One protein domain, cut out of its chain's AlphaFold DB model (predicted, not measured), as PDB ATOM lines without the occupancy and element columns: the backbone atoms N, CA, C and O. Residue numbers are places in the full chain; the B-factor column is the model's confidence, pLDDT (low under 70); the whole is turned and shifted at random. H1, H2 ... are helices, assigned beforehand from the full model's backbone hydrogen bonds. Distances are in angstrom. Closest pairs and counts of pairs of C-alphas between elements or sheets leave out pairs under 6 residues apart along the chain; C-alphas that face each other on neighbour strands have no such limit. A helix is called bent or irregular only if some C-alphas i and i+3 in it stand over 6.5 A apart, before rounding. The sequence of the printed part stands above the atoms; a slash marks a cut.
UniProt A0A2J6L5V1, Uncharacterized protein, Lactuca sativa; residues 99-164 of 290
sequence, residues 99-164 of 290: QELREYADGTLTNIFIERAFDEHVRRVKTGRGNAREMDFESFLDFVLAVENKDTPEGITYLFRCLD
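What this domain is: This is residues 99 to 164 of the 290 residues of an uncharacterized protein of Lactuca sativa (UniProt A0A2J6L5V1). Four helices make a small angular body in which H4 joins two others: its beginning makes a corner with the later end of H3, the longest helix, and its later end packs crosswise on H2, while H1 lies near H2, apart from H3 and H4. From this small helical body a long loop sticks out, with residues 126 to 132 standing free and adding to the length. The printed part has 66 residues with four named helices, H1, H2, H3 and H4 in that order along the chain, and no named strand; its class is all helix. It is compact, with a radius of gyration of the C-alphas of 12.1 A, and its elongated outline spans 38 by 23 by 22 A.

Where its parts are: H3 comprises residues 137 to 148 and is 16.4 A from first to last C-alpha, beginning at C-alpha 137, (65.922, 47.004, 158.979). H4, residues 153 to 163, is 14.7 A long and ends at C-alpha 163, (52.761, 60.275, 147.313). H2, residues 111 to 120, is 14.3 A long. H1, residues 99 to 107, is 10.0 A long and begins at C-alpha 99, (55.013, 40.647, 150.225). H1 is irregular: C-alphas 102 and 105 are 7.9 A apart.

How they stand to each other: H3 touches H4 with residues 143 to 148 alone; their closest C-alphas, those of Ala 146 and Gly 155, are 4.0 A apart. The lines of H3 and H4 are about perpendicular, at 75 degrees. H4 also touches H2, and their closest C-alphas, those of Arg 116 and Cys 162, are 5.0 A apart. H2 and H4 are only just about perpendicular, at 71 degrees. H1 and H2 only just touch, with 3 pairs of C-alphas within 8 A, the closest being those of Leu 101 and Ile 114 at 7.2 A. They run opposite ways at a steep tilt of 57 degrees. H2 and H3 are apart, but only just, with their closest C-alphas at 8.0 A. H1 is apart from H3 and from H4. Every O i to N i+4 pair is within hydrogen-bond range in H2 and H3, against 6 of 7 in H4 and 2 of 5 in H1, where 4 of 6 O i to N i+3 pairs are within range.

The domain as a whole: The two C-alphas farthest apart, those of Arg 129 and Asp 151, are 38.6 A apart. The printed part has no cut. The link from H2 to H3, residues 121 to 136, is long, while the links from H1 to H2 and from H3 to H4 are tight. The mean pLDDT of the printed part is 76.9; residues 105 to 108 and 123 to 132 are under 70.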
ATOM      1  N   GLN A  99      56.117  41.535 149.876       80.88
ATOM      2  CA  GLN A  99      55.013  40.647 150.225       80.88
ATOM      3  C   GLN A  99      54.665  40.770 151.709       80.88
ATOM      4  O   GLN A  99      53.501  40.965 152.034       80.88
ATOM      5  N   GLU A 100      55.671  40.779 152.581       80.19
ATOM      6  CA  GLU A 100      55.468  41.002 154.017       80.19
ATOM      7  C   GLU A 100      54.873  42.394 154.279       80.19
ATOM      8  O   GLU A 100      53.949  42.535 155.079       80.19
ATOM      9  N   LEU A 101      55.295  43.423 153.527       81.00
ATOM     10  CA  LEU A 101      54.708  44.763 153.661       81.00
ATOM     11  C   LEU A 101      53.248  44.853 153.175       81.00
ATOM     12  O   LEU A 101      52.506  45.724 153.624       81.00
ATOM     13  N   ARG A 102      52.802  43.968 152.272       81.25
ATOM     14  CA  ARG A 102      51.382  43.889 151.876       81.25
ATOM     15  C   ARG A 102      50.503  43.312 152.968       81.25
ATOM     16  O   ARG A 102      49.319  43.613 152.992       81.25
ATOM     17  N   GLU A 103      51.053  42.455 153.815       78.50
ATOM     18  CA  GLU A 103      50.324  41.839 154.925       78.50
ATOM     19  C   GLU A 103      50.364  42.736 156.172       78.50
ATOM     20  O   GLU A 103      49.463  42.685 157.010       78.50
ATOM     21  N   TYR A 104      51.340  43.646 156.235       74.00
ATOM     22  CA  TYR A 104      51.416  44.695 157.242       74.00
ATOM     23  C   TYR A 104      50.155  45.583 157.259       74.00
ATOM     24  O   TYR A 104      49.568  45.913 156.224       74.00
ATOM     25  N   ALA A 105      49.736  45.988 158.463       65.31
ATOM     26  CA  ALA A 105      48.531  46.786 158.706       65.31
ATOM     27  C   ALA A 105      47.251  46.204 158.059       65.31
ATOM     28  O   ALA A 105      46.464  46.941 157.455       65.31
ATOM     29  N   ASP A 106      47.050  44.884 158.163       67.19
ATOM     30  CA  ASP A 106      45.900  44.139 157.615       67.19
ATOM     31  C   ASP A 106      45.697  44.317 156.093       67.19
ATOM     32  O   ASP A 106      44.568  44.264 155.587       67.19
ATOM     33  N   GLY A 107      46.768  44.616 155.352       68.81
ATOM     34  CA  GLY A 107      46.700  44.888 153.914       68.81
ATOM     35  C   GLY A 107      45.866  46.109 153.541       68.81
ATOM     36  O   GLY A 107      45.239  46.154 152.480       68.81
ATOM     37  N   THR A 108      45.837  47.114 154.416       69.81
ATOM     38  CA  THR A 108      45.214  48.416 154.128       69.81
ATOM     39  C   THR A 108      46.063  49.293 153.204       69.81
ATOM     40  O   THR A 108      45.536  50.210 152.570       69.81
ATOM     41  N   LEU A 109      47.361  49.004 153.086       73.12
ATOM     42  CA  LEU A 109      48.276  49.720 152.203       73.12
ATOM     43  C   LEU A 109      48.016  49.356 150.737       73.12
ATOM     44  O   LEU A 109      47.952  48.186 150.363       73.12
ATOM     45  N   THR A 110      47.887  50.366 149.876       79.56
ATOM     46  CA  THR A 110      47.697  50.124 148.441       79.56
ATOM     47  C   THR A 110      48.989  49.609 147.810       79.56
ATOM     48  O   THR A 110      50.086  50.036 148.167       79.56
ATOM     49  N   ASN A 111      48.868  48.742 146.798       81.88
ATOM     50  CA  ASN A 111      50.032  48.266 146.042       81.88
ATOM     51  C   ASN A 111      50.865  49.425 145.476       81.88
ATOM     52  O   ASN A 111      52.088  49.357 145.486       81.88
ATOM     53  N   ILE A 112      50.212  50.503 145.029       81.75
ATOM     54  CA  ILE A 112      50.901  51.690 144.506       81.75
ATOM     55  C   ILE A 112      51.737  52.347 145.610       81.75
ATOM     56  O   ILE A 112      52.893  52.685 145.377       81.75
ATOM     57  N   PHE A 113      51.193  52.490 146.819       83.44
ATOM     58  CA  PHE A 113      51.928  53.057 147.947       83.44
ATOM     59  C   PHE A 113      53.123  52.186 148.361       83.44
ATOM     60  O   PHE A 113      54.212  52.713 148.572       83.44
ATOM     61  N   ILE A 114      52.949  50.863 148.407       85.44
ATOM     62  CA  ILE A 114      54.029  49.910 148.716       85.44
ATOM     63  C   ILE A 114      55.157  50.017 147.686       85.44
ATOM     64  O   ILE A 114      56.321  50.140 148.055       85.44
ATOM     65  N   GLU A 115      54.826  50.031 146.393       85.88
ATOM     66  CA  GLU A 115      55.815  50.221 145.324       85.88
ATOM     67  C   GLU A 115      56.588  51.534 145.501       85.88
ATOM     68  O   GLU A 115      57.817  51.547 145.422       85.88
ATOM     69  N   ARG A 116      55.887  52.621 145.842       85.50
ATOM     70  CA  ARG A 116      56.500  53.932 146.075       85.50
ATOM     71  C   ARG A 116      57.388  53.977 147.314       85.50
ATOM     72  O   ARG A 116      58.460  54.569 147.241       85.50
ATOM     73  N   ALA A 117      57.012  53.317 148.407       87.12
ATOM     74  CA  ALA A 117      57.860  53.215 149.594       87.12
ATOM     75  C   ALA A 117      59.208  52.537 149.271       87.12
ATOM     76  O   ALA A 117      60.258  53.004 149.709       87.12
ATOM     77  N   PHE A 118      59.193  51.495 148.432       87.75
ATOM     78  CA  PHE A 118      60.404  50.817 147.945       87.75
ATOM     79  C   PHE A 118      61.163  51.584 146.848       87.75
ATOM     80  O   PHE A 118      62.343  51.320 146.614       87.75
ATOM     81  N   ASP A 119      60.512  52.483 146.115       85.25
ATOM     82  CA  ASP A 119      61.185  53.362 145.153       85.25
ATOM     83  C   ASP A 119      61.933  54.504 145.830       85.25
ATOM     84  O   ASP A 119      63.033  54.851 145.398       85.25
ATOM     85  N   GLU A 120      61.323  55.075 146.861       83.62
ATOM     86  CA  GLU A 120      61.765  56.319 147.474       83.62
ATOM     87  C   GLU A 120      62.724  56.088 148.645       83.62
ATOM     88  O   GLU A 120      63.757  56.748 148.748       83.62
ATOM     89  N   HIS A 121      62.406  55.130 149.520       82.62
ATOM     90  CA  HIS A 121      63.081  54.986 150.818       82.62
ATOM     91  C   HIS A 121      64.019  53.784 150.905       82.62
ATOM     92  O   HIS A 121      64.778  53.658 151.865       82.62
ATOM     93  N   VAL A 122      64.018  52.917 149.891       82.06
ATOM     94  CA  VAL A 122      64.967  51.805 149.783       82.06
ATOM     95  C   VAL A 122      66.078  52.202 148.820       82.06
ATOM     96  O   VAL A 122      65.845  52.481 147.640       82.06
ATOM     97  N   ARG A 123      67.322  52.239 149.317       66.62
ATOM     98  CA  ARG A 123      68.487  52.598 148.499       66.62
ATOM     99  C   ARG A 123      68.593  51.663 147.296       66.62
ATOM    100  O   ARG A 123      68.568  50.442 147.429       66.62
ATOM    101  N   ARG A 124      68.815  52.234 146.107       59.41
ATOM    102  CA  ARG A 124      69.217  51.458 144.927       59.41
ATOM    103  C   ARG A 124      70.615  50.894 145.161       59.41
ATOM    104  O   ARG A 124      71.609  51.552 144.856       59.41
ATOM    105  N   VAL A 125      70.710  49.676 145.681       52.59
ATOM    106  CA  VAL A 125      71.970  48.938 145.633       52.59
ATOM    107  C   VAL A 125      72.238  48.649 144.155       52.59
ATOM    108  O   VAL A 125      71.467  47.958 143.494       52.59
ATOM    109  N   LYS A 126      73.303  49.239 143.596       47.22
ATOM    110  CA  LYS A 126      73.792  48.942 142.239       47.22
ATOM    111  C   LYS A 126      74.443  47.552 142.210       47.22
ATOM    112  O   LYS A 126      75.605  47.414 141.846       47.22
ATOM    113  N   THR A 127      73.729  46.511 142.605       46.91
ATOM    114  CA  THR A 127      74.119  45.135 142.309       46.91
ATOM    115  C   THR A 127      73.505  44.795 140.960       46.91
ATOM    116  O   THR A 127      72.292  44.715 140.812       46.91
ATOM    117  N   GLY A 128      74.350  44.689 139.932       47.06
ATOM    118  CA  GLY A 128      73.982  44.533 138.518       47.06
ATOM    119  C   GLY A 128      73.304  43.211 138.134       47.06
ATOM    120  O   GLY A 128      73.529  42.707 137.040       47.06
ATOM    121  N   ARG A 129      72.477  42.633 139.004       45.81
ATOM    122  CA  ARG A 129      71.614  41.483 138.719       45.81
ATOM    123  C   ARG A 129      70.293  41.696 139.441       45.81
ATOM    124  O   ARG A 129      70.304  42.061 140.609       45.81
ATOM    125  N   GLY A 130      69.192  41.515 138.713       49.16
ATOM    126  CA  GLY A 130      67.816  41.810 139.122       49.16
ATOM    127  C   GLY A 130      67.308  41.026 140.329       49.16
ATOM    128  O   GLY A 130      66.373  40.244 140.195       49.16
ATOM    129  N   ASN A 131      67.885  41.261 141.503       53.28
ATOM    130  CA  ASN A 131      67.307  40.828 142.762       53.28
ATOM    131  C   ASN A 131      66.157  41.766 143.139       53.28
ATOM    132  O   ASN A 131      66.209  42.978 142.901       53.28
ATOM    133  N   ALA A 132      65.105  41.173 143.704       58.12
ATOM    134  CA  ALA A 132      63.988  41.897 144.283       58.12
ATOM    135  C   ALA A 132      64.517  42.943 145.273       58.12
ATOM    136  O   ALA A 132      65.448  42.682 146.031       58.12
ATOM    137  N   ARG A 133      63.957  44.154 145.228       70.25
ATOM    138  CA  ARG A 133      64.310  45.199 146.189       70.25
ATOM    139  C   ARG A 133      63.818  44.764 147.565       70.25
ATOM    140  O   ARG A 133      62.614  44.590 147.732       70.25
ATOM    141  N   GLU A 134      64.737  44.613 148.505       76.88
ATOM    142  CA  GLU A 134      64.447  44.346 149.913       76.88
ATOM    143  C   GLU A 134      64.716  45.614 150.721       76.88
ATOM    144  O   GLU A 134      65.685  46.331 150.466       76.88
ATOM    145  N   MET A 135      63.817  45.914 151.653       83.38
ATOM    146  CA  MET A 135      63.969  47.017 152.591       83.38
ATOM    147  C   MET A 135      64.825  46.526 153.756       83.38
ATOM    148  O   MET A 135      64.516  45.491 154.345       83.38
ATOM    149  N   ASP A 136      65.912  47.230 154.067       84.38
ATOM    150  CA  ASP A 136      66.728  46.900 155.234       84.38
ATOM    151  C   ASP A 136      66.008  47.280 156.540       84.38
ATOM    152  O   ASP A 136      64.999  47.990 156.545       84.38
ATOM    153  N   PHE A 137      66.515  46.770 157.663       84.06
ATOM    154  CA  PHE A 137      65.922  47.004 158.979       84.06
ATOM    155  C   PHE A 137      65.789  48.493 159.325       84.06
ATOM    156  O   PHE A 137      64.795  48.904 159.910       84.06
ATOM    157  N   GLU A 138      66.775  49.314 158.958       84.69
ATOM    158  CA  GLU A 138      66.774  50.745 159.278       84.69
ATOM    159  C   GLU A 138      65.696  51.494 158.481       84.69
ATOM    160  O   GLU A 138      64.902  52.226 159.072       84.69
ATOM    161  N   SER A 139      65.594  51.247 157.170       86.25
ATOM    162  CA  SER A 139      64.511  51.783 156.339       86.25
ATOM    163  C   SER A 139      63.138  51.275 156.785       86.25
ATOM    164  O   SER A 139      62.155  52.011 156.691       86.25
ATOM    165  N   PHE A 140      63.048  50.042 157.289       86.06
ATOM    166  CA  PHE A 140      61.809  49.511 157.850       86.06
ATOM    167  C   PHE A 140      61.385  50.251 159.122       86.06
ATOM    168  O   PHE A 140      60.221  50.627 159.245       86.06
ATOM    169  N   LEU A 141      62.312  50.521 160.043       88.00
ATOM    170  CA  LEU A 141      62.003  51.293 161.249       88.00
ATOM    171  C   LEU A 141      61.497  52.694 160.904       88.00
ATOM    172  O   LEU A 141      60.492  53.131 161.458       88.00
ATOM    173  N   ASP A 142      62.136  53.371 159.950       88.44
ATOM    174  CA  ASP A 142      61.666  54.673 159.470       88.44
ATOM    175  C   ASP A 142      60.255  54.599 158.880       88.44
ATOM    176  O   ASP A 142      59.432  55.488 159.103       88.44
ATOM    177  N   PHE A 143      59.969  53.531 158.129       87.62
ATOM    178  CA  PHE A 143      58.651  53.286 157.566       87.62
ATOM    179  C   PHE A 143      57.588  53.118 158.658       87.62
ATOM    180  O   PHE A 143      56.553  53.783 158.603       87.62
ATOM    181  N   VAL A 144      57.839  52.259 159.651       87.19
ATOM    182  CA  VAL A 144      56.903  52.018 160.760       87.19
ATOM    183  C   VAL A 144      56.670  53.304 161.544       87.19
ATOM    184  O   VAL A 144      55.522  53.699 161.738       87.19
ATOM    185  N   LEU A 145      57.747  54.011 161.900       88.81
ATOM    186  CA  LEU A 145      57.667  55.284 162.613       88.81
ATOM    187  C   LEU A 145      56.839  56.317 161.839       88.81
ATOM    188  O   LEU A 145      56.013  57.004 162.438       88.81
ATOM    189  N   ALA A 146      56.992  56.395 160.516       87.75
ATOM    190  CA  ALA A 146      56.204  57.304 159.691       87.75
ATOM    191  C   ALA A 146      54.717  56.935 159.615       87.75
ATOM    192  O   ALA A 146      53.869  57.828 159.621       87.75
ATOM    193  N   VAL A 147      54.386  55.643 159.536       82.88
ATOM    194  CA  VAL A 147      52.994  55.171 159.476       82.88
ATOM    195  C   VAL A 147      52.283  55.354 160.817       82.88
ATOM    196  O   VAL A 147      51.125  55.779 160.833       82.88
ATOM    197  N   GLU A 148      52.962  55.074 161.929       83.19
ATOM    198  CA  GLU A 148      52.417  55.263 163.277       83.19
ATOM    199  C   GLU A 148      52.262  56.747 163.635       83.19
ATOM    200  O   GLU A 148      51.308  57.116 164.315       83.19
ATOM    201  N   ASN A 149      53.131  57.618 163.107       83.06
ATOM    202  CA  ASN A 149      53.153  59.054 163.410       83.06
ATOM    203  C   ASN A 149      52.747  59.918 162.206       83.06
ATOM    204  O   ASN A 149      53.326  60.976 161.954       83.06
ATOM    205  N   LYS A 150      51.736  59.482 161.450       79.81
ATOM    206  CA  LYS A 150      51.268  60.134 160.210       79.81
ATOM    207  C   LYS A 150      50.738  61.568 160.370       79.81
ATOM    208  O   LYS A 150      50.604  62.253 159.364       79.81
ATOM    209  N   ASP A 151      50.439  61.988 161.598       77.75
ATOM    210  CA  ASP A 151      49.942  63.332 161.938       77.75
ATOM    211  C   ASP A 151      51.087  64.275 162.374       77.75
ATOM    212  O   ASP A 151      50.879  65.435 162.715       77.75
ATOM    213  N   THR A 152      52.329  63.783 162.380       78.00
ATOM    214  CA  THR A 152      53.523  64.579 162.702       78.00
ATOM    215  C   THR A 152      54.186  65.091 161.425       78.00
ATOM    216  O   THR A 152      54.128  64.413 160.393       78.00
ATOM    217  N   PRO A 153      54.858  66.257 161.445       80.06
ATOM    218  CA  PRO A 153      55.501  66.792 160.246       80.06
ATOM    219  C   PRO A 153      56.562  65.842 159.671       80.06
ATOM    220  O   PRO A 153      56.748  65.794 158.455       80.06
ATOM    221  N   GLU A 154      57.232  65.052 160.509       82.31
ATOM    222  CA  GLU A 154      58.220  64.056 160.096       82.31
ATOM    223  C   GLU A 154      57.564  62.867 159.384       82.31
ATOM    224  O   GLU A 154      57.987  62.500 158.282       82.31
ATOM    225  N   GLY A 155      56.479  62.327 159.953       82.06
ATOM    226  CA  GLY A 155      55.665  61.291 159.314       82.06
ATOM    227  C   GLY A 155      55.076  61.759 157.988       82.06
ATOM    228  O   GLY A 155      55.257  61.100 156.962       82.06
ATOM    229  N   ILE A 156      54.470  62.949 157.968       79.56
ATOM    230  CA  ILE A 156      53.935  63.566 156.749       79.56
ATOM    231  C   ILE A 156      55.041  63.725 155.708       79.56
ATOM    232  O   ILE A 156      54.840  63.348 154.560       79.56
ATOM    233  N   THR A 157      56.222  64.223 156.081       80.56
ATOM    234  CA  THR A 157      57.343  64.397 155.144       80.56
ATOM    235  C   THR A 157      57.775  63.068 154.528       80.56
ATOM    236  O   THR A 157      58.006  62.998 153.320       80.56
ATOM    237  N   TYR A 158      57.872  62.008 155.331       85.62
ATOM    238  CA  TYR A 158      58.224  60.675 154.847       85.62
ATOM    239  C   TYR A 158      57.174  60.137 153.863       85.62
ATOM    240  O   TYR A 158      57.509  59.722 152.749       85.62
ATOM    241  N   LEU A 159      55.898  60.188 154.255       83.44
ATOM    242  CA  LEU A 159      54.773  59.693 153.459       83.44
ATOM    243  C   LEU A 159      54.581  60.516 152.183       83.44
ATOM    244  O   LEU A 159      54.329  59.959 151.116       83.44
ATOM    245  N   PHE A 160      54.755  61.833 152.260       77.50
ATOM    246  CA  PHE A 160      54.607  62.748 151.136       77.50
ATOM    247  C   PHE A 160      55.546  62.396 149.984       77.50
ATOM    248  O   PHE A 160      55.120  62.417 148.833       77.50
ATOM    249  N   ARG A 161      56.794  61.996 150.267       80.50
ATOM    250  CA  ARG A 161      57.729  61.557 149.215       80.50
ATOM    251  C   ARG A 161      57.239  60.298 148.484       80.50
ATOM    252  O   ARG A 161      57.436  60.166 147.278       80.50
ATOM    253  N   CYS A 162      56.513  59.412 149.172       81.31
ATOM    254  CA  CYS A 162      55.848  58.281 148.520       81.31
ATOM    255  C   CYS A 162      54.706  58.749 147.600       81.31
ATOM    256  O   CYS A 162      54.532  58.202 146.508       81.31
ATOM    257  N   LEU A 163      53.932  59.754 148.031       77.88
ATOM    258  CA  LEU A 163      52.761  60.275 147.313       77.88
ATOM    259  C   LEU A 163      53.135  61.166 146.115       77.88
ATOM    260  O   LEU A 163      52.428  61.178 145.102       77.88
ATOM    261  N   ASP A 164      54.244  61.896 146.200       76.25
ATOM    262  CA  ASP A 164      54.765  62.729 145.119       76.25
ATOM    263  C   ASP A 164      55.466  61.868 144.062       76.25
ATOM    264  O   ASP A 164      56.688  61.720 144.028       76.25
TER     265      ASP A 164